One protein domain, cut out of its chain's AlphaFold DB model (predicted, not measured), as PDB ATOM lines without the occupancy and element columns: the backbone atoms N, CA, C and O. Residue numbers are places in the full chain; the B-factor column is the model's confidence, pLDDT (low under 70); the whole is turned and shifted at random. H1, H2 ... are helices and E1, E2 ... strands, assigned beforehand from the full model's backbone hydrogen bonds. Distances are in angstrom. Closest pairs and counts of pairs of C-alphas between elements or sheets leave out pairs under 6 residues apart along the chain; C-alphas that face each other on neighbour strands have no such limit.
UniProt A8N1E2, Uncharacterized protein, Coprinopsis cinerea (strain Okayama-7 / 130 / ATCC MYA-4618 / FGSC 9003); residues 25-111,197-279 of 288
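What this domain is: This is residues 25 to 111 and 197 to 279 of the 288 residues of an uncharacterized protein of Coprinopsis cinerea (strain Okayama-7 / 130 / ATCC MYA-4618 / FGSC 9003) (UniProt A8N1E2). Two sheets follow each other end to end as two lobes: a long, twisted one built on the hairpin E3 and E4, with E6 and E7 along the other side of E3 and H4 over it, and a smaller one, E1 E2 E8 E5, between H1 on one face and H5 on the other. E7 runs on into E8 and joins the lobes; H3 packs on the first residues of H1. The printed part has 170 residues, with five named helices and eight named strands in the order E1 E2 H1 E3 E4 H2 H3 E5 H4 E6 E7 E8 H5; the class is mixed, helices and strands. The smaller sheet is mixed, and the pairs of the branched one are antiparallel. The whole is loose, with a radius of gyration of the C-alphas of 20.2 A and spans of 59 by 42 by 24 A.

How they stand to each other: E3, residues 67 to 78, and E4, residues 85 to 97, form a hairpin, with N 72 and O 92 2.8 A apart. On the other side of E3 are E6, residues 245 to 247, with N 75 and O 245 at 2.8 A, and E7, residues 251 to 253, with N 69 and O 252 at 2.8 A. H4, residues 225 to 239, is on this sheet at a height of 9.9 A, over E3 and only just over E6, on which 3 of its C-alphas fall; its closest C-alphas to E6 are Arg 233 and Leu 246, 7.2 A. E7 runs on at 48 degrees into E8, residues 256 to 259. E8 is antiparallel to E5, residues 214 to 217, with N 216 and O 257 at 2.9 A, and parallel to E2, residues 37 to 41, with N 39 and O 256 at 2.8 A. E2 forms a hairpin with E1, residues 27 to 31, with N 30 and O 38 at 2.8 A. H1, residues 50 to 63, lies over E8 at a height of 10.1 A; the closest C-alphas are Ile 57 and Ile 257, 7.5 A. H5, residues 264 to 274, is on the opposite face. H3, residues 197 to 206, only grazes this sheet and touches residues 50 to 54 of H1 at a steep tilt of 49 degrees, opposite ways; the C-alphas of Gly 50 and Asp 202 are closest, 4.4 A. H2, residues 100 to 104, is close to H1 but not clearly touching, with Ser 62 and Ser 104 C-alphas 8.0 A apart. In H1 to H5 every O i to N i+4 pair is within hydrogen-bond range.

Where its parts are: E1 begins at C-alpha 27 (-8.868, 43.456, 151.500). E3 is 35.3 A long and E4 35.7 A; H4 is 20.0 A and H1 19.8 A. H5 ends at C-alpha 274 (2.133, 51.904, 157.066).

The domain as a whole: The C-alphas of Glu 51 and Gly 82 are farthest apart, 63.4 A. Residues 112 to 196 are not printed; C-alphas 111 and 197 are 11.2 A apart. Of the links printed whole, none is long. pLDDT is under 70 at residues 31 to 36, 250 and 272 to 279.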
ATOM      1  N   ALA A  25     -12.109  39.510 146.724       92.81
ATOM      2  CA  ALA A  25     -10.761  39.505 147.267       92.81
ATOM      3  C   ALA A  25     -10.744  39.907 148.745       92.81
ATOM      4  O   ALA A  25     -11.493  40.784 149.184       92.81
ATOM      5  N   LYS A  26      -9.823  39.319 149.511       91.44
ATOM      6  CA  LYS A  26      -9.572  39.733 150.892       91.44
ATOM      7  C   LYS A  26      -8.786  41.047 150.936       91.44
ATOM      8  O   LYS A  26      -7.575  41.073 150.696       91.44
ATOM      9  N   THR A  27      -9.461  42.125 151.322       91.94
ATOM     10  CA  THR A  27      -8.868  43.456 151.500       91.94
ATOM     11  C   THR A  27      -8.789  43.849 152.972       91.94
ATOM     12  O   THR A  27      -9.530  43.351 153.817       91.94
ATOM     13  N   ASN A  28      -7.859  44.746 153.287       89.31
ATOM     14  CA  ASN A  28      -7.821  45.470 154.549       89.31
ATOM     15  C   ASN A  28      -7.737  46.959 154.232       89.31
ATOM     16  O   ASN A  28      -6.963  47.359 153.358       89.31
ATOM     17  N   GLN A  29      -8.496  47.768 154.966       85.25
ATOM     18  CA  GLN A  29      -8.254  49.202 154.988       85.25
ATOM     19  C   GLN A  29      -6.979  49.464 155.782       85.25
ATOM     20  O   GLN A  29      -6.758  48.903 156.858       85.25
ATOM     21  N   VAL A  30      -6.115  50.278 155.200       79.19
ATOM     22  CA  VAL A  30      -4.864  50.708 155.791       79.19
ATOM     23  C   VAL A  30      -5.001  52.188 156.066       79.19
ATOM     24  O   VAL A  30      -4.798  53.018 155.182       79.19
ATOM     25  N   ASP A  31      -5.337  52.497 157.312       68.88
ATOM     26  CA  ASP A  31      -5.259  53.857 157.816       68.88
ATOM     27  C   ASP A  31      -3.793  54.170 158.091       68.88
ATOM     28  O   ASP A  31      -3.142  53.547 158.935       68.88
ATOM     29  N   ASN A  32      -3.240  55.111 157.336       66.56
ATOM     30  CA  ASN A  32      -1.916  55.639 157.631       66.56
ATOM     31  C   ASN A  32      -2.018  56.854 158.569       66.56
ATOM     32  O   ASN A  32      -3.080  57.452 158.739       66.56
ATOM     33  N   LEU A  33      -0.886  57.248 159.165       57.25
ATOM     34  CA  LEU A  33      -0.786  58.417 160.056       57.25
ATOM     35  C   LEU A  33      -1.233  59.742 159.403       57.25
ATOM     36  O   LEU A  33      -1.418  60.734 160.095       57.25
ATOM     37  N   GLU A  34      -1.396  59.758 158.080       59.97
ATOM     38  CA  GLU A  34      -1.835  60.908 157.287       59.97
ATOM     39  C   GLU A  34      -3.358  60.861 157.016       59.97
ATOM     40  O   GLU A  34      -3.871  61.608 156.185       59.97
ATOM     41  N   GLY A  35      -4.100  59.962 157.680       61.75
ATOM     42  CA  GLY A  35      -5.556  59.847 157.566       61.75
ATOM     43  C   GLY A  35      -6.051  59.393 156.188       61.75
ATOM     44  O   GLY A  35      -7.217  59.633 155.837       61.75
ATOM     45  N   ARG A  36      -5.180  58.767 155.383       69.00
ATOM     46  CA  ARG A  36      -5.563  58.191 154.089       69.00
ATOM     47  C   ARG A  36      -6.139  56.799 154.310       69.00
ATOM     48  O   ARG A  36      -5.536  55.996 155.017       69.00
ATOM     49  N   HIS A  37      -7.268  56.530 153.663       76.50
ATOM     50  CA  HIS A  37      -7.819  55.185 153.542       76.50
ATOM     51  C   HIS A  37      -7.215  54.548 152.291       76.50
ATOM     52  O   HIS A  37      -7.715  54.736 151.181       76.50
ATOM     53  N   ASP A  38      -6.087  53.870 152.477       86.25
ATOM     54  CA  ASP A  38      -5.490  53.041 151.437       86.25
ATOM     55  C   ASP A  38      -6.051  51.615 151.547       86.25
ATOM     56  O   ASP A  38      -6.522  51.188 152.603       86.25
ATOM     57  N   ILE A  39      -6.002  50.851 150.462       90.12
ATOM     58  CA  ILE A  39      -6.485  49.470 150.419       90.12
ATOM     59  C   ILE A  39      -5.295  48.557 150.212       90.12
ATOM     60  O   ILE A  39      -4.544  48.715 149.253       90.12
ATOM     61  N   ALA A  40      -5.126  47.576 151.094       92.00
ATOM     62  CA  ALA A  40      -4.128  46.531 150.926       92.00
ATOM     63  C   ALA A  40      -4.794  45.161 150.806       92.00
ATOM     64  O   ALA A  40      -5.501  44.711 151.712       92.00
ATOM     65  N   ALA A  41      -4.514  44.471 149.707       94.25
ATOM     66  CA  ALA A  41      -4.909  43.093 149.483       94.25
ATOM     67  C   ALA A  41      -3.696  42.165 149.623       94.25
ATOM     68  O   ALA A  41      -2.659  42.347 148.982       94.25
ATOM     69  N   HIS A  42      -3.858  41.145 150.463       93.81
ATOM     70  CA  HIS A  42      -2.918  40.033 150.628       93.81
ATOM     71  C   HIS A  42      -3.565  38.734 150.145       93.81
ATOM     72  O   HIS A  42      -3.489  37.709 150.810       93.81
ATOM     73  N   ASP A  43      -4.299  38.803 149.040       94.69
ATOM     74  CA  ASP A  43      -5.078  37.681 148.540       94.69
ATOM     75  C   ASP A  43      -4.228  36.808 147.608       94.69
ATOM     76  O   ASP A  43      -3.614  37.309 146.661       94.69
ATOM     77  N   ALA A  44      -4.168  35.502 147.881       94.75
ATOM     78  CA  ALA A  44      -3.376  34.566 147.092       94.75
ATOM     79  C   ALA A  44      -3.826  34.508 145.624       94.75
ATOM     80  O   ALA A  44      -2.970  34.462 144.742       94.75
ATOM     81  N   HIS A  45      -5.133  34.583 145.353       95.56
ATOM     82  CA  HIS A  45      -5.668  34.499 143.997       95.56
ATOM     83  C   HIS A  45      -5.264  35.725 143.165       95.56
ATOM     84  O   HIS A  45      -4.781  35.567 142.046       95.56
ATOM     85  N   LEU A  46      -5.300  36.928 143.757       96.69
ATOM     86  CA  LEU A  46      -4.807  38.158 143.111       96.69
ATOM     87  C   LEU A  46      -3.299  38.143 142.803       96.69
ATOM     88  O   LEU A  46      -2.817  38.981 142.048       96.69
ATOM     89  N   ASN A  47      -2.526  37.249 143.423       95.94
ATOM     90  CA  ASN A  47      -1.079  37.144 143.208       95.94
ATOM     91  C   ASN A  47      -0.687  36.113 142.144       95.94
ATOM     92  O   ASN A  47       0.498  36.048 141.791       95.94
ATOM     93  N   THR A  48      -1.644  35.304 141.686       96.38
ATOM     94  CA  THR A  48      -1.434  34.207 140.734       96.38
ATOM     95  C   THR A  48      -2.299  34.317 139.483       96.38
ATOM     96  O   THR A  48      -1.960  33.703 138.480       96.38
ATOM     97  N   ASP A  49      -3.394  35.077 139.528       97.19
ATOM     98  CA  ASP A  49      -4.322  35.261 138.413       97.19
ATOM     99  C   ASP A  49      -4.396  36.742 138.010       97.19
ATOM    100  O   ASP A  49      -4.960  37.580 138.721       97.19
ATOM    101  N   GLY A  50      -3.830  37.060 136.842       97.06
ATOM    102  CA  GLY A  50      -3.840  38.417 136.304       97.06
ATOM    103  C   GLY A  50      -5.245  38.942 135.984       97.06
ATOM    104  O   GLY A  50      -5.440  40.154 136.009       97.06
ATOM    105  N   GLU A  51      -6.243  38.077 135.734       96.56
ATOM    106  CA  GLU A  51      -7.633  38.503 135.467       96.56
ATOM    107  C   GLU A  51      -8.296  38.936 136.746       96.56
ATOM    108  O   GLU A  51      -8.912  40.001 136.796       96.56
ATOM    109  N   ALA A  52      -8.126  38.124 137.788       96.56
ATOM    110  CA  ALA A  52      -8.623  38.449 139.109       96.56
ATOM    111  C   ALA A  52      -8.028  39.779 139.589       96.56
ATOM    112  O   ALA A  52      -8.766  40.632 140.078       96.56
ATOM    113  N   LEU A  53      -6.720  39.993 139.392       97.12
ATOM    114  CA  LEU A  53      -6.056  41.254 139.724       97.12
ATOM    115  C   LEU A  53      -6.569  42.432 138.893       97.12
ATOM    116  O   LEU A  53      -6.926  43.460 139.464       97.12
ATOM    117  N   TYR A  54      -6.635  42.296 137.569       96.62
ATOM    118  CA  TYR A  54      -7.132  43.349 136.686       96.62
ATOM    119  C   TYR A  54      -8.550  43.793 137.071       96.62
ATOM    120  O   TYR A  54      -8.779  44.981 137.306       96.62
ATOM    121  N   ARG A  55      -9.480  42.841 137.224       95.56
ATOM    122  CA  ARG A  55     -10.861  43.125 137.642       95.56
ATOM    123  C   ARG A  55     -10.921  43.755 139.023       95.56
ATOM    124  O   ARG A  55     -11.600  44.758 139.195       95.56
ATOM    125  N   PHE A  56     -10.152  43.228 139.974       95.75
ATOM    126  CA  PHE A  56     -10.076  43.790 141.318       95.75
ATOM    127  C   PHE A  56      -9.660  45.266 141.305       95.75
ATOM    128  O   PHE A  56     -10.266  46.072 142.007       95.75
ATOM    129  N   ILE A  57      -8.663  45.645 140.498       94.38
ATOM    130  CA  ILE A  57      -8.248  47.048 140.373       94.38
ATOM    131  C   ILE A  57      -9.375  47.909 139.796       94.38
ATOM    132  O   ILE A  57      -9.633  48.986 140.332       94.38
ATOM    133  N   LEU A  58     -10.065  47.444 138.751       92.44
ATOM    134  CA  LEU A  58     -11.195  48.173 138.168       92.44
ATOM    135  C   LEU A  58     -12.326  48.369 139.181       92.44
ATOM    136  O   LEU A  58     -12.756  49.505 139.398       92.44
ATOM    137  N   ASP A  59     -12.738  47.293 139.847       92.44
ATOM    138  CA  ASP A  59     -13.805  47.310 140.846       92.44
ATOM    139  C   ASP A  59     -13.451  48.277 141.976       92.44
ATOM    140  O   ASP A  59     -14.194  49.220 142.247       92.44
ATOM    141  N   GLN A  60     -12.257  48.138 142.562       91.38
ATOM    142  CA  GLN A  60     -11.817  49.017 143.643       91.38
ATOM    143  C   GLN A  60     -11.646  50.469 143.195       91.38
ATOM    144  O   GLN A  60     -11.931  51.365 143.986       91.38
ATOM    145  N   SER A  61     -11.229  50.726 141.952       88.00
ATOM    146  CA  SER A  61     -11.142  52.089 141.415       88.00
ATOM    147  C   SER A  61     -12.515  52.753 141.271       88.00
ATOM    148  O   SER A  61     -12.624  53.971 141.404       88.00
ATOM    149  N   SER A  62     -13.558  51.953 141.027       87.00
ATOM    150  CA  SER A  62     -14.935  52.421 140.873       87.00
ATOM    151  C   SER A  62     -15.645  52.612 142.218       87.00
ATOM    152  O   SER A  62     -16.361  53.598 142.405       87.00
ATOM    153  N   GLU A  63     -15.409  51.702 143.168       86.94
ATOM    154  CA  GLU A  63     -15.979  51.735 144.516       86.94
ATOM    155  C   GLU A  63     -15.332  52.831 145.371       86.94
ATOM    156  O   GLU A  63     -16.018  53.565 146.084       86.94
ATOM    157  N   ASN A  64     -14.009  52.977 145.276       84.50
ATOM    158  CA  ASN A  64     -13.237  53.912 146.084       84.50
ATOM    159  C   ASN A  64     -12.875  55.121 145.234       84.50
ATOM    160  O   ASN A  64     -11.819  55.175 144.610       84.50
ATOM    161  N   LYS A  65     -13.787  56.091 145.178       82.69
ATOM    162  CA  LYS A  65     -13.570  57.332 144.432       82.69
ATOM    163  C   LYS A  65     -12.505  58.200 145.113       82.69
ATOM    164  O   LYS A  65     -12.500  58.287 146.347       82.69
ATOM    165  N   PRO A  66     -11.648  58.892 144.341       81.69
ATOM    166  CA  PRO A  66     -10.659  59.783 144.919       81.69
ATOM    167  C   PRO A  66     -11.349  60.923 145.668       81.69
ATOM    168  O   PRO A  66     -12.298  61.538 145.179       81.69
ATOM    169  N   MET A  67     -10.839  61.217 146.860       83.69
ATOM    170  CA  MET A  67     -11.260  62.357 147.664       83.69
ATOM    171  C   MET A  67     -10.035  63.185 147.999       83.69
ATOM    172  O   MET A  67      -9.041  62.641 148.489       83.69
ATOM    173  N   LEU A  68     -10.116  64.484 147.721       85.75
ATOM    174  CA  LEU A  68      -9.062  65.417 148.059       85.75
ATOM    175  C   LEU A  68      -9.218  65.811 149.525       85.75
ATOM    176  O   LEU A  68     -10.243  66.360 149.915       85.75
ATOM    177  N   ARG A  69      -8.195  65.547 150.327       86.38
ATOM    178  CA  ARG A  69      -8.082  66.036 151.695       86.38
ATOM    179  C   ARG A  69      -7.042  67.139 151.759       86.38
ATOM    180  O   ARG A  69      -5.923  66.958 151.277       86.38
ATOM    181  N   LEU A  70      -7.432  68.238 152.382       87.12
ATOM    182  CA  LEU A  70      -6.577  69.355 152.741       87.12
ATOM    183  C   LEU A  70      -6.404  69.365 154.256       87.12
ATOM    184  O   LEU A  70      -7.381  69.591 154.966       87.12
ATOM    185  N   ASP A  71      -5.182  69.159 154.734       87.81
ATOM    186  CA  ASP A  71      -4.861  69.345 156.149       87.81
ATOM    187  C   ASP A  71      -4.431  70.801 156.399       87.81
ATOM    188  O   ASP A  71      -3.658  71.375 155.624       87.81
ATOM    189  N   ILE A  72      -4.958  71.405 157.465       89.94
ATOM    190  CA  ILE A  72      -4.712  72.793 157.856       89.94
ATOM    191  C   ILE A  72      -4.246  72.806 159.310       89.94
ATOM    192  O   ILE A  72      -5.022  72.535 160.232       89.94
ATOM    193  N   ASP A  73      -2.985  73.183 159.501       92.19
ATOM    194  CA  ASP A  73      -2.350  73.259 160.812       92.19
ATOM    195  C   ASP A  73      -1.937  74.701 161.113       92.19
ATOM    196  O   ASP A  73      -1.196  75.322 160.349       92.19
ATOM    197  N   GLY A  74      -2.409  75.227 162.241       93.81
ATOM    198  CA  GLY A  74      -1.994  76.510 162.791       93.81
ATOM    199  C   GLY A  74      -1.144  76.305 164.037       93.81
ATOM    200  O   GLY A  74      -1.578  75.650 164.989       93.81
ATOM    201  N   SER A  75       0.054  76.884 164.065       94.06
ATOM    202  CA  SER A  75       0.898  76.929 165.260       94.06
ATOM    203  C   SER A  75       1.388  78.330 165.609       94.06
ATOM    204  O   SER A  75       1.531  79.182 164.742       94.06
ATOM    205  N   SER A  76       1.727  78.551 166.874       92.81
ATOM    206  CA  SER A  76       2.392  79.761 167.352       92.81
ATOM    207  C   SER A  76       3.603  79.421 168.215       92.81
ATOM    208  O   SER A  76       3.693  78.348 168.815       92.81
ATOM    209  N   ILE A  77       4.565  80.340 168.283       89.62
ATOM    210  CA  ILE A  77       5.731  80.200 169.161       89.62
ATOM    211  C   ILE A  77       5.384  80.806 170.522       89.62
ATOM    212  O   ILE A  77       5.059  81.989 170.622       89.62
ATOM    213  N   SER A  78       5.486  80.008 171.587       84.94
ATOM    214  CA  SER A  78       5.324  80.473 172.967       84.94
ATOM    215  C   SER A  78       6.654  80.422 173.725       84.94
ATOM    216  O   SER A  78       7.399  79.450 173.620       84.94
ATOM    217  N   ASN A  79       6.939  81.460 174.517       83.56
ATOM    218  CA  ASN A  79       8.184  81.602 175.284       83.56
ATOM    219  C   ASN A  79       7.946  81.492 176.801       83.56
ATOM    220  O   ASN A  79       8.507  82.265 177.575       83.56
ATOM    221  N   MET A  80       7.091  80.567 177.253       71.38
ATOM    222  CA  MET A  80       6.708  80.487 178.674       71.38
ATOM    223  C   MET A  80       7.869  80.138 179.627       71.38
ATOM    224  O   MET A  80       7.788  80.453 180.810       71.38
ATOM    225  N   THR A  81       8.956  79.532 179.136       77.88
ATOM    226  CA  THR A  81      10.087  79.060 179.966       77.88
ATOM    227  C   THR A  81      11.463  79.522 179.469       77.88
ATOM    228  O   THR A  81      12.482  78.958 179.860       77.88
ATOM    229  N   GLY A  82      11.524  80.523 178.583       80.31
ATOM    230  CA  GLY A  82      12.776  80.963 177.943       80.31
ATOM    231  C   GLY A  82      13.276  80.045 176.818       80.31
ATOM    232  O   GLY A  82      14.264  80.364 176.162       80.31
ATOM    233  N   THR A  83      12.583  78.935 176.553       84.31
ATOM    234  CA  THR A  83      12.770  78.108 175.355       84.31
ATOM    235  C   THR A  83      11.577  78.323 174.420       84.31
ATOM    236  O   THR A  83      10.443  78.180 174.885       84.31
ATOM    237  N   PRO A  84      11.791  78.667 173.137       83.31
ATOM    238  CA  PRO A  84      10.705  78.761 172.172       83.31
ATOM    239  C   PRO A  84      10.086  77.378 171.971       83.31
ATOM    240  O   PRO A  84      10.756  76.438 171.545       83.31
ATOM    241  N   LEU A  85       8.804  77.253 172.306       87.94
ATOM    242  CA  LEU A  85       8.015  76.044 172.098       87.94
ATOM    243  C   LEU A  85       6.945  76.320 171.049       87.94
ATOM    244  O   LEU A  85       6.111  77.211 171.233       87.94
ATOM    245  N   THR A  86       6.951  75.527 169.979       89.19
ATOM    246  CA  THR A  86       5.865  75.502 168.998       89.19
ATOM    247  C   THR A  86       4.630  74.899 169.652       89.19
ATOM    248  O   THR A  86       4.625  73.738 170.063       89.19
ATOM    249  N   LYS A  87       3.578  75.700 169.757       91.94
ATOM    250  CA  LYS A  87       2.270  75.299 170.250       91.94
ATOM    251  C   LYS A  87       1.325  75.184 169.061       91.94
ATOM    252  O   LYS A  87       1.177  76.139 168.307       91.94
ATOM    253  N   THR A  88       0.668  74.039 168.901       93.75
ATOM    254  CA  THR A  88      -0.439  73.899 167.946       93.75
ATOM    255  C   THR A  88      -1.657  74.635 168.495       93.75
ATOM    256  O   THR A  88      -2.138  74.312 169.582       93.75
ATOM    257  N   ASP A  89      -2.146  75.622 167.753       93.88
ATOM    258  CA  ASP A  89      -3.352  76.371 168.098       93.88
ATOM    259  C   ASP A  89      -4.598  75.682 167.537       93.88
ATOM    260  O   ASP A  89      -5.609  75.565 168.230       93.88
ATOM    261  N   PHE A  90      -4.507  75.163 166.311       93.25
ATOM    262  CA  PHE A  90      -5.537  74.327 165.706       93.25
ATOM    263  C   PHE A  90      -4.937  73.352 164.692       93.25
ATOM    264  O   PHE A  90      -3.882  73.596 164.111       93.25
ATOM    265  N   SER A  91      -5.642  72.246 164.478       91.38
ATOM    266  CA  SER A  91      -5.346  71.257 163.444       91.38
ATOM    267  C   SER A  91      -6.665  70.635 163.011       91.38
ATOM    268  O   SER A  91      -7.398  70.082 163.837       91.38
ATOM    269  N   PHE A  92      -7.017  70.796 161.742       89.75
ATOM    270  CA  PHE A  92      -8.211  70.190 161.162       89.75
ATOM    271  C   PHE A  92      -7.986  69.895 159.682       89.75
ATOM    272  O   PHE A  92      -7.006  70.336 159.087       89.75
ATOM    273  N   TYR A  93      -8.904  69.149 159.078       88.19
ATOM    274  CA  TYR A  93      -8.858  68.845 157.656       88.19
ATOM    275  C   TYR A  93     -10.181  69.181 156.976       88.19
ATOM    276  O   TYR A  93     -11.244  69.177 157.601       88.19
ATOM    277  N   ILE A  94     -10.106  69.454 155.677       87.56
ATOM    278  CA  ILE A  94     -11.255  69.631 154.796       87.56
ATOM    279  C   ILE A  94     -11.212  68.523 153.754       87.56
ATOM    280  O   ILE A  94     -10.264  68.418 152.975       87.56
ATOM    281  N   ASP A  95     -12.263  67.716 153.737       87.00
ATOM    282  CA  ASP A  95     -12.498  66.738 152.686       87.00
ATOM    283  C   ASP A  95     -13.314  67.403 151.572       87.00
ATOM    284  O   ASP A  95     -14.433  67.869 151.786       87.00
ATOM    285  N   VAL A  96     -12.731  67.467 150.378       87.12
ATOM    286  CA  VAL A  96     -13.337  68.023 149.170       87.12
ATOM    287  C   VAL A  96     -13.769  66.850 148.286       87.12
ATOM    288  O   VAL A  96     -12.934  66.260 147.585       87.12
ATOM    289  N   PRO A  97     -15.055  66.452 148.334       81.81
ATOM    290  CA  PRO A  97     -15.557  65.401 147.466       81.81
ATOM    291  C   PRO A  97     -15.572  65.892 146.019       81.81
ATOM    292  O   PRO A  97     -15.939  67.032 145.731       81.81
ATOM    293  N   LEU A  98     -15.204  65.010 145.093       80.62
ATOM    294  CA  LEU A  98     -15.414  65.272 143.676       80.62
ATOM    295  C   LEU A  98     -16.912  65.141 143.351       80.62
ATOM    296  O   LEU A  98     -17.539  64.179 143.808       80.62
ATOM    297  N   PRO A  99     -17.490  66.060 142.553       81.25
ATOM    298  CA  PRO A  99     -18.832  65.900 142.003       81.25
ATOM    299  C   PRO A  99     -19.011  64.517 141.371       81.25
ATOM    300  O   PRO A  99     -18.080  63.986 140.759       81.25
ATOM    301  N   ALA A 100     -20.195  63.920 141.523       77.88
ATOM    302  CA  ALA A 100     -20.445  62.541 141.105       77.88
ATOM    303  C   ALA A 100     -20.183  62.331 139.605       77.88
ATOM    304  O   ALA A 100     -19.663  61.284 139.215       77.88
ATOM    305  N   GLU A 101     -20.487  63.351 138.801       79.62
ATOM    306  CA  GLU A 101     -20.264  63.407 137.362       79.62
ATOM    307  C   GLU A 101     -18.767  63.321 137.049       79.62
ATOM    308  O   GLU A 101     -18.347  62.446 136.295       79.62
ATOM    309  N   LEU A 102     -17.944  64.150 137.700       78.06
ATOM    310  CA  LEU A 102     -16.489  64.150 137.511       78.06
ATOM    311  C   LEU A 102     -15.847  62.868 138.038       78.06
ATOM    312  O   LEU A 102     -14.961  62.305 137.402       78.06
ATOM    313  N   ALA A 103     -16.335  62.353 139.167       74.94
ATOM    314  CA  ALA A 103     -15.836  61.108 139.729       74.94
ATOM    315  C   ALA A 103     -16.132  59.888 138.835       74.94
ATOM    316  O   ALA A 103     -15.458  58.870 138.958       74.94
ATOM    317  N   SER A 104     -17.134  59.971 137.953       75.31
ATOM    318  CA  SER A 104     -17.444  58.925 136.967       75.31
ATOM    319  C   SER A 104     -16.641  59.038 135.664       75.31
ATOM    320  O   SER A 104     -16.562  58.071 134.916       75.31
ATOM    321  N   GLN A 105     -16.016  60.191 135.414       81.38
ATOM    322  CA  GLN A 105     -15.239  60.496 134.205       81.38
ATOM    323  C   GLN A 105     -13.731  60.276 134.399       81.38
ATOM    324  O   GLN A 105     -12.920  60.811 133.648       81.38
ATOM    325  N   GLY A 106     -13.335  59.523 135.430       85.94
ATOM    326  CA  GLY A 106     -11.929  59.293 135.746       85.94
ATOM    327  C   GLY A 106     -11.150  58.727 134.556       85.94
ATOM    328  O   GLY A 106     -11.606  57.815 133.868       85.94
ATOM    329  N   VAL A 107      -9.949  59.256 134.337       91.00
ATOM    330  CA  VAL A 107      -9.072  58.826 133.247       91.00
ATOM    331  C   VAL A 107      -8.092  57.786 133.769       91.00
ATOM    332  O   VAL A 107      -7.333  58.040 134.706       91.00
ATOM    333  N   GLN A 108      -8.094  56.606 133.151       92.44
ATOM    334  CA  GLN A 108      -7.043  55.620 133.376       92.44
ATOM    335  C   GLN A 108      -5.805  56.020 132.585       92.44
ATOM    336  O   GLN A 108      -5.859  56.244 131.378       92.44
ATOM    337  N   TRP A 109      -4.680  56.099 133.279       95.06
ATOM    338  CA  TRP A 109      -3.423  56.538 132.705       95.06
ATOM    339  C   TRP A 109      -2.288  55.649 133.192       95.06
ATOM    340  O   TRP A 109      -2.414  54.922 134.181       95.06
ATOM    341  N   SER A 110      -1.163  55.718 132.494       95.38
ATOM    342  CA  SER A 110       0.045  55.005 132.882       95.38
ATOM    343  C   SER A 110       1.255  55.914 132.742       95.38
ATOM    344  O   SER A 110       1.267  56.835 131.924       95.38
ATOM    345  N   LEU A 111       2.306  55.613 133.496       94.94
ATOM    346  CA  LEU A 111       3.610  56.231 133.276       94.94
ATOM    347  C   LEU A 111       4.138  55.827 131.899       94.94
ATOM    348  O   LEU A 111       3.945  54.683 131.473       94.94
ATOM    349  N   LEU A 197      -2.905  47.609 131.204       95.38
ATOM    350  CA  LEU A 197      -3.107  47.306 132.627       95.38
ATOM    351  C   LEU A 197      -3.163  45.792 132.877       95.38
ATOM    352  O   LEU A 197      -2.638  45.304 133.875       95.38
ATOM    353  N   ARG A 198      -3.775  45.058 131.941       97.00
ATOM    354  CA  ARG A 198      -3.878  43.602 131.966       97.00
ATOM    355  C   ARG A 198      -2.506  42.935 131.907       97.00
ATOM    356  O   ARG A 198      -2.204  42.101 132.752       97.00
ATOM    357  N   GLU A 199      -1.662  43.343 130.965       96.56
ATOM    358  CA  GLU A 199      -0.304  42.802 130.836       96.56
ATOM    359  C   GLU A 199       0.553  43.122 132.066       96.56
ATOM    360  O   GLU A 199       1.322  42.277 132.518       96.56
ATOM    361  N   TRP A 200       0.390  44.305 132.669       96.19
ATOM    362  CA  TRP A 200       1.042  44.616 133.945       96.19
ATOM    363  C   TRP A 200       0.574  43.704 135.085       96.19
ATOM    364  O   TRP A 200       1.392  43.291 135.912       96.19
ATOM    365  N   ALA A 201      -0.719  43.381 135.142       96.75
ATOM    366  CA  ALA A 201      -1.262  42.447 136.124       96.75
ATOM    367  C   ALA A 201      -0.717  41.021 135.911       96.75
ATOM    368  O   ALA A 201      -0.341  40.355 136.879       96.75
ATOM    369  N   ASP A 202      -0.601  40.582 134.656       97.31
ATOM    370  CA  ASP A 202       0.011  39.301 134.288       97.31
ATOM    371  C   ASP A 202       1.482  39.224 134.675       97.31
ATOM    372  O   ASP A 202       1.905  38.275 135.336       97.31
ATOM    373  N   ASP A 203       2.263  40.245 134.328       95.25
ATOM    374  CA  ASP A 203       3.672  40.345 134.701       95.25
ATOM    375  C   ASP A 203       3.861  40.269 136.217       95.25
ATOM    376  O   ASP A 203       4.760  39.581 136.714       95.25
ATOM    377  N   PHE A 204       3.004  40.962 136.972       95.56
ATOM    378  CA  PHE A 204       3.014  40.889 138.425       95.56
ATOM    379  C   PHE A 204       2.711  39.473 138.915       95.56
ATOM    380  O   PHE A 204       3.448  38.962 139.761       95.56
ATOM    381  N   CYS A 205       1.680  38.810 138.391       96.06
ATOM    382  CA  CYS A 205       1.310  37.458 138.814       96.06
ATOM    383  C   CYS A 205       2.405  36.434 138.486       96.06
ATOM    384  O   CYS A 205       2.771  35.631 139.345       96.06
ATOM    385  N   ASN A 206       3.026  36.554 137.312       95.88
ATOM    386  CA  ASN A 206       4.113  35.690 136.855       95.88
ATOM    387  C   ASN A 206       5.444  35.927 137.593       95.88
ATOM    388  O   ASN A 206       6.332  35.071 137.574       95.88
ATOM    389  N   ALA A 207       5.615  37.064 138.274       94.00
ATOM    390  CA  ALA A 207       6.821  37.325 139.051       94.00
ATOM    391  C   ALA A 207       6.922  36.394 140.277       94.00
ATOM    392  O   ALA A 207       6.061  36.391 141.158       94.00
ATOM    393  N   SER A 208       8.041  35.674 140.396       91.62
ATOM    394  CA  SER A 208       8.330  34.735 141.496       91.62
ATOM    395  C   SER A 208       8.863  35.394 142.780       91.62
ATOM    396  O   SER A 208       9.277  34.716 143.720       91.62
ATOM    397  N   LYS A 209       8.888  36.731 142.843       89.50
ATOM    398  CA  LYS A 209       9.465  37.472 143.973       89.50
ATOM    399  C   LYS A 209       8.515  37.477 145.167       89.50
ATOM    400  O   LYS A 209       7.363  37.876 145.045       89.50
ATOM    401  N   SER A 210       9.035  37.150 146.348       86.00
ATOM    402  CA  SER A 210       8.279  37.176 147.613       86.00
ATOM    403  C   SER A 210       7.884  38.585 148.073       86.00
ATOM    404  O   SER A 210       6.921  38.748 148.818       86.00
ATOM    405  N   LEU A 211       8.613  39.605 147.611       87.94
ATOM    406  CA  LEU A 211       8.403  41.023 147.924       87.94
ATOM    407  C   LEU A 211       7.922  41.831 146.714       87.94
ATOM    408  O   LEU A 211       8.292  42.992 146.552       87.94
ATOM    409  N   LYS A 212       7.139  41.211 145.827       92.31
ATOM    410  CA  LYS A 212       6.460  41.959 144.766       92.31
ATOM    411  C   LYS A 212       5.315  42.793 145.346       92.31
ATOM    412  O   LYS A 212       4.676  42.399 146.318       92.31
ATOM    413  N   GLU A 213       5.064  43.932 144.724       93.88
ATOM    414  CA  GLU A 213       3.923  44.795 145.006       93.88
ATOM    415  C   GLU A 213       3.354  45.287 143.677       93.88
ATOM    416  O   GLU A 213       4.113  45.704 142.800       93.88
ATOM    417  N   PHE A 214       2.033  45.228 143.542       95.25
ATOM    418  CA  PHE A 214       1.301  45.957 142.520       95.25
ATOM    419  C   PHE A 214       0.667  47.171 143.190       95.25
ATOM    420  O   PHE A 214      -0.101  47.012 144.141       95.25
ATOM    421  N   ALA A 215       1.009  48.370 142.727       93.50
ATOM    422  CA  ALA A 215       0.479  49.612 143.267       93.50
ATOM    423  C   ALA A 215      -0.348  50.321 142.195       93.50
ATOM    424  O   ALA A 215       0.165  50.655 141.128       93.50
ATOM    425  N   PHE A 216      -1.612  50.578 142.506       92.50
ATOM    426  CA  PHE A 216      -2.484  51.441 141.726       92.50
ATOM    427  C   PHE A 216      -2.753  52.706 142.535       92.50
ATOM    428  O   PHE A 216      -3.117  52.636 143.710       92.50
ATOM    429  N   GLN A 217      -2.532  53.868 141.931       90.38
ATOM    430  CA  GLN A 217      -2.663  55.152 142.605       90.38
ATOM    431  C   GLN A 217      -3.676  56.016 141.867       90.38
ATOM    432  O   GLN A 217      -3.497  56.324 140.692       90.38
ATOM    433  N   GLN A 218      -4.705  56.447 142.587       88.12
ATOM    434  CA  GLN A 218      -5.580  57.517 142.134       88.12
ATOM    435  C   GLN A 218      -4.948  58.879 142.440       88.12
ATOM    436  O   GLN A 218      -4.299  59.071 143.473       88.12
ATOM    437  N   GLU A 219      -5.131  59.829 141.530       87.94
ATOM    438  CA  GLU A 219      -4.652  61.204 141.658       87.94
ATOM    439  C   GLU A 219      -5.744  62.163 141.168       87.94
ATOM    440  O   GLU A 219      -6.565  61.805 140.325       87.94
ATOM    441  N   VAL A 220      -5.751  63.383 141.707       87.94
ATOM    442  CA  VAL A 220      -6.618  64.480 141.261       87.94
ATOM    443  C   VAL A 220      -5.748  65.473 140.498       87.94
ATOM    444  O   VAL A 220      -4.666  65.823 140.965       87.94
ATOM    445  N   TYR A 221      -6.222  65.924 139.339       89.19
ATOM    446  CA  TYR A 221      -5.557  66.921 138.498       89.19
ATOM    447  C   TYR A 221      -6.523  68.059 138.138       89.19
ATOM    448  O   TYR A 221      -7.703  68.028 138.485       89.19
ATOM    449  N   GLY A 222      -6.010  69.095 137.473       87.38
ATOM    450  CA  GLY A 222      -6.756  70.288 137.058       87.38
ATOM    451  C   GLY A 222      -6.820  71.401 138.110       87.38
ATOM    452  O   GLY A 222      -7.271  72.505 137.808       87.38
ATOM    453  N   TRP A 223      -6.354  71.139 139.333       87.25
ATOM    454  CA  TRP A 223      -6.361  72.092 140.442       87.25
ATOM    455  C   TRP A 223      -4.976  72.702 140.638       87.25
ATOM    456  O   TRP A 223      -4.017  71.988 140.905       87.25
ATOM    457  N   ASP A 224      -4.876  74.026 140.546       89.19
ATOM    458  CA  ASP A 224      -3.656  74.755 140.907       89.19
ATOM    459  C   ASP A 224      -3.555  74.840 142.438       89.19
ATOM    460  O   ASP A 224      -4.132  75.727 143.082       89.19
ATOM    461  N   PHE A 225      -2.858  73.871 143.029       88.00
ATOM    462  CA  PHE A 225      -2.695  73.760 144.475       88.00
ATOM    463  C   PHE A 225      -1.863  74.907 145.044       88.00
ATOM    464  O   PHE A 225      -2.132  75.351 146.158       88.00
ATOM    465  N   ASN A 226      -0.917  75.466 144.283       89.19
ATOM    466  CA  ASN A 226      -0.172  76.656 144.705       89.19
ATOM    467  C   ASN A 226      -1.096  77.863 144.869       89.19
ATOM    468  O   ASN A 226      -1.065  78.548 145.897       89.19
ATOM    469  N   LYS A 227      -1.967  78.097 143.885       89.88
ATOM    470  CA  LYS A 227      -2.970  79.160 143.959       89.88
ATOM    471  C   LYS A 227      -3.959  78.913 145.090       89.88
ATOM    472  O   LYS A 227      -4.280  79.848 145.821       89.88
ATOM    473  N   LEU A 228      -4.413  77.676 145.269       89.81
ATOM    474  CA  LEU A 228      -5.333  77.328 146.348       89.81
ATOM    475  C   LEU A 228      -4.698  77.537 147.731       89.81
ATOM    476  O   LEU A 228      -5.322  78.169 148.581       89.81
ATOM    477  N   ARG A 229      -3.444  77.106 147.941       90.56
ATOM    478  CA  ARG A 229      -2.681  77.393 149.171       90.56
ATOM    479  C   ARG A 229      -2.582  78.891 149.427       90.56
ATOM    480  O   ARG A 229      -2.841  79.330 150.541       90.56
ATOM    481  N   SER A 230      -2.231  79.670 148.403       91.44
ATOM    482  CA  SER A 230      -2.111  81.126 148.510       91.44
ATOM    483  C   SER A 230      -3.438  81.779 148.913       91.44
ATOM    484  O   SER A 230      -3.476  82.585 149.841       91.44
ATOM    485  N   LEU A 231      -4.547  81.373 148.285       92.94
ATOM    486  CA  LEU A 231      -5.885  81.870 148.615       92.94
ATOM    487  C   LEU A 231      -6.304  81.508 150.043       92.94
ATOM    488  O   LEU A 231      -6.781  82.372 150.771       92.94
ATOM    489  N   LEU A 232      -6.100  80.257 150.459       92.25
ATOM    490  CA  LEU A 232      -6.440  79.797 151.807       92.25
ATOM    491  C   LEU A 232      -5.616  80.507 152.875       92.25
ATOM    492  O   LEU A 232      -6.177  80.982 153.861       92.25
ATOM    493  N   ARG A 233      -4.304  80.622 152.651       93.44
ATOM    494  CA  ARG A 233      -3.403  81.369 153.527       93.44
ATOM    495  C   ARG A 233      -3.890  82.803 153.692       93.44
ATOM    496  O   ARG A 233      -4.108  83.243 154.814       93.44
ATOM    497  N   LYS A 234      -4.162  83.479 152.574       94.69
ATOM    498  CA  LYS A 234      -4.696  84.841 152.562       94.69
ATOM    499  C   LYS A 234      -6.006  84.953 153.344       94.69
ATOM    500  O   LYS A 234      -6.170  85.869 154.140       94.69
ATOM    501  N   THR A 235      -6.938  84.020 153.154       94.81
ATOM    502  CA  THR A 235      -8.205  83.991 153.897       94.81
ATOM    503  C   THR A 235      -7.981  83.853 155.405       94.81
ATOM    504  O   THR A 235      -8.554  84.616 156.179       94.81
ATOM    505  N   VAL A 236      -7.135  82.918 155.839       92.50
ATOM    506  CA  VAL A 236      -6.880  82.673 157.267       92.50
ATOM    507  C   VAL A 236      -6.139  83.844 157.922       92.50
ATOM    508  O   VAL A 236      -6.513  84.285 159.009       92.50
ATOM    509  N   GLU A 237      -5.123  84.383 157.255       93.69
ATOM    510  CA  GLU A 237      -4.295  85.465 157.796       93.69
ATOM    511  C   GLU A 237      -5.026  86.818 157.755       93.69
ATOM    512  O   GLU A 237      -5.103  87.512 158.768       93.69
ATOM    513  N   GLU A 238      -5.618  87.197 156.616       94.38
ATOM    514  CA  GLU A 238      -6.209  88.531 156.437       94.38
ATOM    515  C   GLU A 238      -7.662  88.621 156.914       94.38
ATOM    516  O   GLU A 238      -8.043  89.619 157.524       94.38
ATOM    517  N   GLN A 239      -8.492  87.612 156.627       93.19
ATOM    518  CA  GLN A 239      -9.931  87.689 156.919       93.19
ATOM    519  C   GLN A 239     -10.256  87.194 158.327       93.19
ATOM    520  O   GLN A 239     -11.106  87.777 158.998       93.19
ATOM    521  N   LEU A 240      -9.581  86.132 158.779       93.50
ATOM    522  CA  LEU A 240      -9.773  85.582 160.126       93.50
ATOM    523  C   LEU A 240      -8.796  86.174 161.153       93.50
ATOM    524  O   LEU A 240      -8.989  85.991 162.353       93.50
ATOM    525  N   GLY A 241      -7.772  86.906 160.702       94.38
ATOM    526  CA  GLY A 241      -6.831  87.610 161.572       94.38
ATOM    527  C   GLY A 241      -5.866  86.693 162.326       94.38
ATOM    528  O   GLY A 241      -5.329  87.103 163.361       94.38
ATOM    529  N   TYR A 242      -5.654  85.460 161.856       95.06
ATOM    530  CA  TYR A 242      -4.687  84.547 162.459       95.06
ATOM    531  C   TYR A 242      -3.254  85.014 162.162       95.06
ATOM    532  O   TYR A 242      -2.919  85.319 161.023       95.06
ATOM    533  N   LYS A 243      -2.407  85.086 163.196       93.69
ATOM    534  CA  LYS A 243      -1.032  85.622 163.106       93.69
ATOM    535  C   LYS A 243       0.064  84.588 163.372       93.69
ATOM    536  O   LYS A 243       1.231  84.963 163.446       93.69
ATOM    537  N   GLY A 244      -0.313  83.335 163.619       92.56
ATOM    538  CA  GLY A 244       0.647  82.252 163.799       92.56
ATOM    539  C   GLY A 244       1.151  81.711 162.463       92.56
ATOM    540  O   GLY A 244       0.722  82.139 161.392       92.56
ATOM    541  N   ASP A 245       2.024  80.719 162.544       93.06
ATOM    542  CA  ASP A 245       2.469  79.938 161.402       93.06
ATOM    543  C   ASP A 245       1.331  79.031 160.924       93.06
ATOM    544  O   ASP A 245       0.634  78.400 161.726       93.06
ATOM    545  N   LEU A 246       1.154  78.964 159.608       92.94
ATOM    546  CA  LEU A 246       0.143  78.140 158.951       92.94
ATOM    547  C   LEU A 246       0.827  77.167 157.988       92.94
ATOM    548  O   LEU A 246       1.549  77.609 157.087       92.94
ATOM    549  N   SER A 247       0.563  75.868 158.138       91.12
ATOM    550  CA  SER A 247       0.966  74.815 157.196       91.12
ATOM    551  C   SER A 247      -0.254  74.308 156.423       91.12
ATOM    552  O   SER A 247      -1.309  74.043 157.001       91.12
ATOM    553  N   LEU A 248      -0.102  74.219 155.096       86.94
ATOM    554  CA  LEU A 248      -1.122  73.786 154.124       86.94
ATOM    555  C   LEU A 248      -0.542  72.726 153.171       86.94
ATOM    556  O   LEU A 248      -0.869  72.666 151.981       86.94
ATOM    557  N   ASP A 249       0.430  71.956 153.651       71.62
ATOM    558  CA  ASP A 249       1.365  71.259 152.763       71.62
ATOM    559  C   ASP A 249       0.872  69.870 152.348       71.62
ATOM    560  O   ASP A 249       1.404  69.263 151.417       71.62
ATOM    561  N   ARG A 250      -0.191  69.367 152.987       68.94
ATOM    562  CA  ARG A 250      -0.664  67.996 152.789       68.94
ATOM    563  C   ARG A 250      -1.953  67.972 151.977       68.94
ATOM    564  O   ARG A 250      -3.057  68.066 152.507       68.94
ATOM    565  N   TRP A 251      -1.776  67.789 150.671       76.94
ATOM    566  CA  TRP A 251      -2.841  67.390 149.754       76.94
ATOM    567  C   TRP A 251      -2.802  65.884 149.586       76.94
ATOM    568  O   TRP A 251      -1.879  65.326 148.979       76.94
ATOM    569  N   ASN A 252      -3.809  65.224 150.137       72.75
ATOM    570  CA  ASN A 252      -3.887  63.780 150.137       72.75
ATOM    571  C   ASN A 252      -5.071  63.337 149.290       72.75
ATOM    572  O   ASN A 252      -6.213  63.677 149.580       72.75
ATOM    573  N   VAL A 253      -4.795  62.551 148.254       77.12
ATOM    574  CA  VAL A 253      -5.835  61.825 147.527       77.12
ATOM    575  C   VAL A 253      -5.947  60.449 148.166       77.12
ATOM    576  O   VAL A 253      -4.964  59.703 148.216       77.12
ATOM    577  N   ARG A 254      -7.123  60.134 148.711       73.94
ATOM    578  CA  ARG A 254      -7.438  58.768 149.154       73.94
ATOM    579  C   ARG A 254      -7.566  57.850 147.938       73.94
ATOM    580  O   ARG A 254      -8.018  58.314 146.898       73.94
ATOM    581  N   GLY A 255      -7.207  56.573 148.093       77.06
ATOM    582  CA  GLY A 255      -7.439  55.569 147.049       77.06
ATOM    583  C   GLY A 255      -6.182  54.987 146.407       77.06
ATOM    584  O   GLY A 255      -6.142  54.744 145.199       77.06
ATOM    585  N   ARG A 256      -5.131  54.740 147.200       88.00
ATOM    586  CA  ARG A 256      -4.074  53.822 146.766       88.00
ATOM    587  C   ARG A 256      -4.498  52.390 147.035       88.00
ATOM    588  O   ARG A 256      -4.982  52.078 148.121       88.00
ATOM    589  N   ILE A 257      -4.271  51.526 146.058       91.19
ATOM    590  CA  ILE A 257      -4.542  50.097 146.149       91.19
ATOM    591  C   ILE A 257      -3.209  49.368 146.017       91.19
ATOM    592  O   ILE A 257      -2.483  49.540 145.038       91.19
ATOM    593  N   TYR A 258      -2.897  48.552 147.013       93.00
ATOM    594  CA  TYR A 258      -1.693  47.745 147.086       93.00
ATOM    595  C   TYR A 258      -2.072  46.271 147.053       93.00
ATOM    596  O   TYR A 258      -2.833  45.806 147.900       93.00
ATOM    597  N   VAL A 259      -1.498  45.513 146.125       95.00
ATOM    598  CA  VAL A 259      -1.594  44.049 146.117       95.00
ATOM    599  C   VAL A 259      -0.220  43.470 146.392       95.00
ATOM    600  O   VAL A 259       0.757  43.784 145.710       95.00
ATOM    601  N   ARG A 260      -0.133  42.641 147.431       94.31
ATOM    602  CA  ARG A 260       1.107  42.006 147.892       94.31
ATOM    603  C   ARG A 260       0.875  40.510 148.112       94.31
ATOM    604  O   ARG A 260      -0.256  40.115 148.397       94.31
ATOM    605  N   PRO A 261       1.922  39.670 148.064       93.12
ATOM    606  CA  PRO A 261       1.802  38.252 148.384       93.12
ATOM    607  C   PRO A 261       1.230  37.994 149.782       93.12
ATOM    608  O   PRO A 261       1.489  38.753 150.726       93.12
ATOM    609  N   ASP A 262       0.510  36.878 149.927       90.06
ATOM    610  CA  ASP A 262      -0.027  36.396 151.205       90.06
ATOM    611  C   ASP A 262       1.052  35.711 152.065       90.06
ATOM    612  O   ASP A 262       0.936  34.556 152.465       90.06
ATOM    613  N   SER A 263       2.160  36.405 152.324       87.69
ATOM    614  CA  SER A 263       3.238  35.881 153.168       87.69
ATOM    615  C   SER A 263       3.295  36.607 154.512       87.69
ATOM    616  O   SER A 263       3.001  37.803 154.607       87.69
ATOM    617  N   THR A 264       3.709  35.904 155.572       84.06
ATOM    618  CA  THR A 264       3.907  36.498 156.908       84.06
ATOM    619  C   THR A 264       4.868  37.682 156.851       84.06
ATOM    620  O   THR A 264       4.635  38.704 157.497       84.06
ATOM    621  N   PHE A 265       5.914  37.578 156.026       82.38
ATOM    622  CA  PHE A 265       6.886  38.646 155.840       82.38
ATOM    623  C   PHE A 265       6.275  39.852 155.115       82.38
ATOM    624  O   PHE A 265       6.417  40.975 155.588       82.38
ATOM    625  N   SER A 266       5.505  39.640 154.044       77.62
ATOM    626  CA  SER A 266       4.798  40.719 153.332       77.62
ATOM    627  C   SER A 266       3.793  41.437 154.238       77.62
ATOM    628  O   SER A 266       3.702  42.665 154.207       77.62
ATOM    629  N   LYS A 267       3.074  40.703 155.097       80.50
ATOM    630  CA  LYS A 267       2.166  41.278 156.105       80.50
ATOM    631  C   LYS A 267       2.919  42.097 157.155       80.50
ATOM    632  O   LYS A 267       2.464  43.175 157.530       80.50
ATOM    633  N   LEU A 268       4.069  41.607 157.622       76.56
ATOM    634  CA  LEU A 268       4.912  42.317 158.586       76.56
ATOM    635  C   LEU A 268       5.478  43.613 157.988       76.56
ATOM    636  O   LEU A 268       5.352  44.669 158.601       76.56
ATOM    637  N   VAL A 269       6.035  43.548 156.776       77.50
ATOM    638  CA  VAL A 269       6.557  44.718 156.053       77.50
ATOM    639  C   VAL A 269       5.455  45.748 155.819       77.50
ATOM    640  O   VAL A 269       5.675  46.931 156.049       77.50
ATOM    641  N   SER A 270       4.247  45.306 155.466       72.38
ATOM    642  CA  SER A 270       3.091  46.197 155.315       72.38
ATOM    643  C   SER A 270       2.790  46.952 156.611       72.38
ATOM    644  O   SER A 270       2.639  48.170 156.596       72.38
ATOM    645  N   LYS A 271       2.785  46.262 157.758       71.44
ATOM    646  CA  LYS A 271       2.603  46.917 159.063       71.44
ATOM    647  C   LYS A 271       3.703  47.938 159.362       71.44
ATOM    648  O   LYS A 271       3.403  48.993 159.902       71.44
ATOM    649  N   ILE A 272       4.952  47.657 158.990       67.19
ATOM    650  CA  ILE A 272       6.089  48.564 159.214       67.19
ATOM    651  C   ILE A 272       6.002  49.799 158.302       67.19
ATOM    652  O   ILE A 272       6.147  50.925 158.775       67.19
ATOM    653  N   TRP A 273       5.717  49.601 157.014       63.97
ATOM    654  CA  TRP A 273       5.618  50.679 156.023       63.97
ATOM    655  C   TRP A 273       4.445  51.626 156.279       63.97
ATOM    656  O   TRP A 273       4.564  52.828 156.030       63.97
ATOM    657  N   HIS A 274       3.334  51.110 156.804       58.56
ATOM    658  CA  HIS A 274       2.133  51.904 157.066       58.56
ATOM    659  C   HIS A 274       2.023  52.391 158.524       58.56
ATOM    660  O   HIS A 274       1.423  53.434 158.765       58.56
ATOM    661  N   GLY A 275       2.674  51.717 159.480       46.03
ATOM    662  CA  GLY A 275       2.681  52.052 160.912       46.03
ATOM    663  C   GLY A 275       3.714  53.097 161.356       46.03
ATOM    664  O   GLY A 275       3.988  53.208 162.546       46.03
ATOM    665  N   GLY A 276       4.319  53.855 160.432       40.53
ATOM    666  CA  GLY A 276       5.179  55.003 160.767       40.53
ATOM    667  C   GLY A 276       6.637  54.692 161.143       40.53
ATOM    668  O   GLY A 276       7.354  55.594 161.576       40.53
ATOM    669  N   GLY A 277       7.116  53.459 160.952       32.72
ATOM    670  CA  GLY A 277       8.464  53.036 161.345       32.72
ATOM    671  C   GLY A 277       9.470  52.929 160.191       32.72
ATOM    672  O   GLY A 277       9.525  51.918 159.499       32.72
ATOM    673  N   ILE A 278      10.345  53.931 160.065       36.78
ATOM    674  CA  ILE A 278      11.767  53.822 159.652       36.78
ATOM    675  C   ILE A 278      12.094  53.473 158.179       36.78
ATOM    676  O   ILE A 278      13.158  53.868 157.716       36.78
ATOM    677  N   TRP A 279      11.214  52.862 157.384       28.81
ATOM    678  CA  TRP A 279      11.487  52.612 155.957       28.81
ATOM    679  C   TRP A 279      10.309  53.008 155.068       28.81
ATOM    680  O   TRP A 279       9.474  52.184 154.717       28.81
TER     681      TRP A 279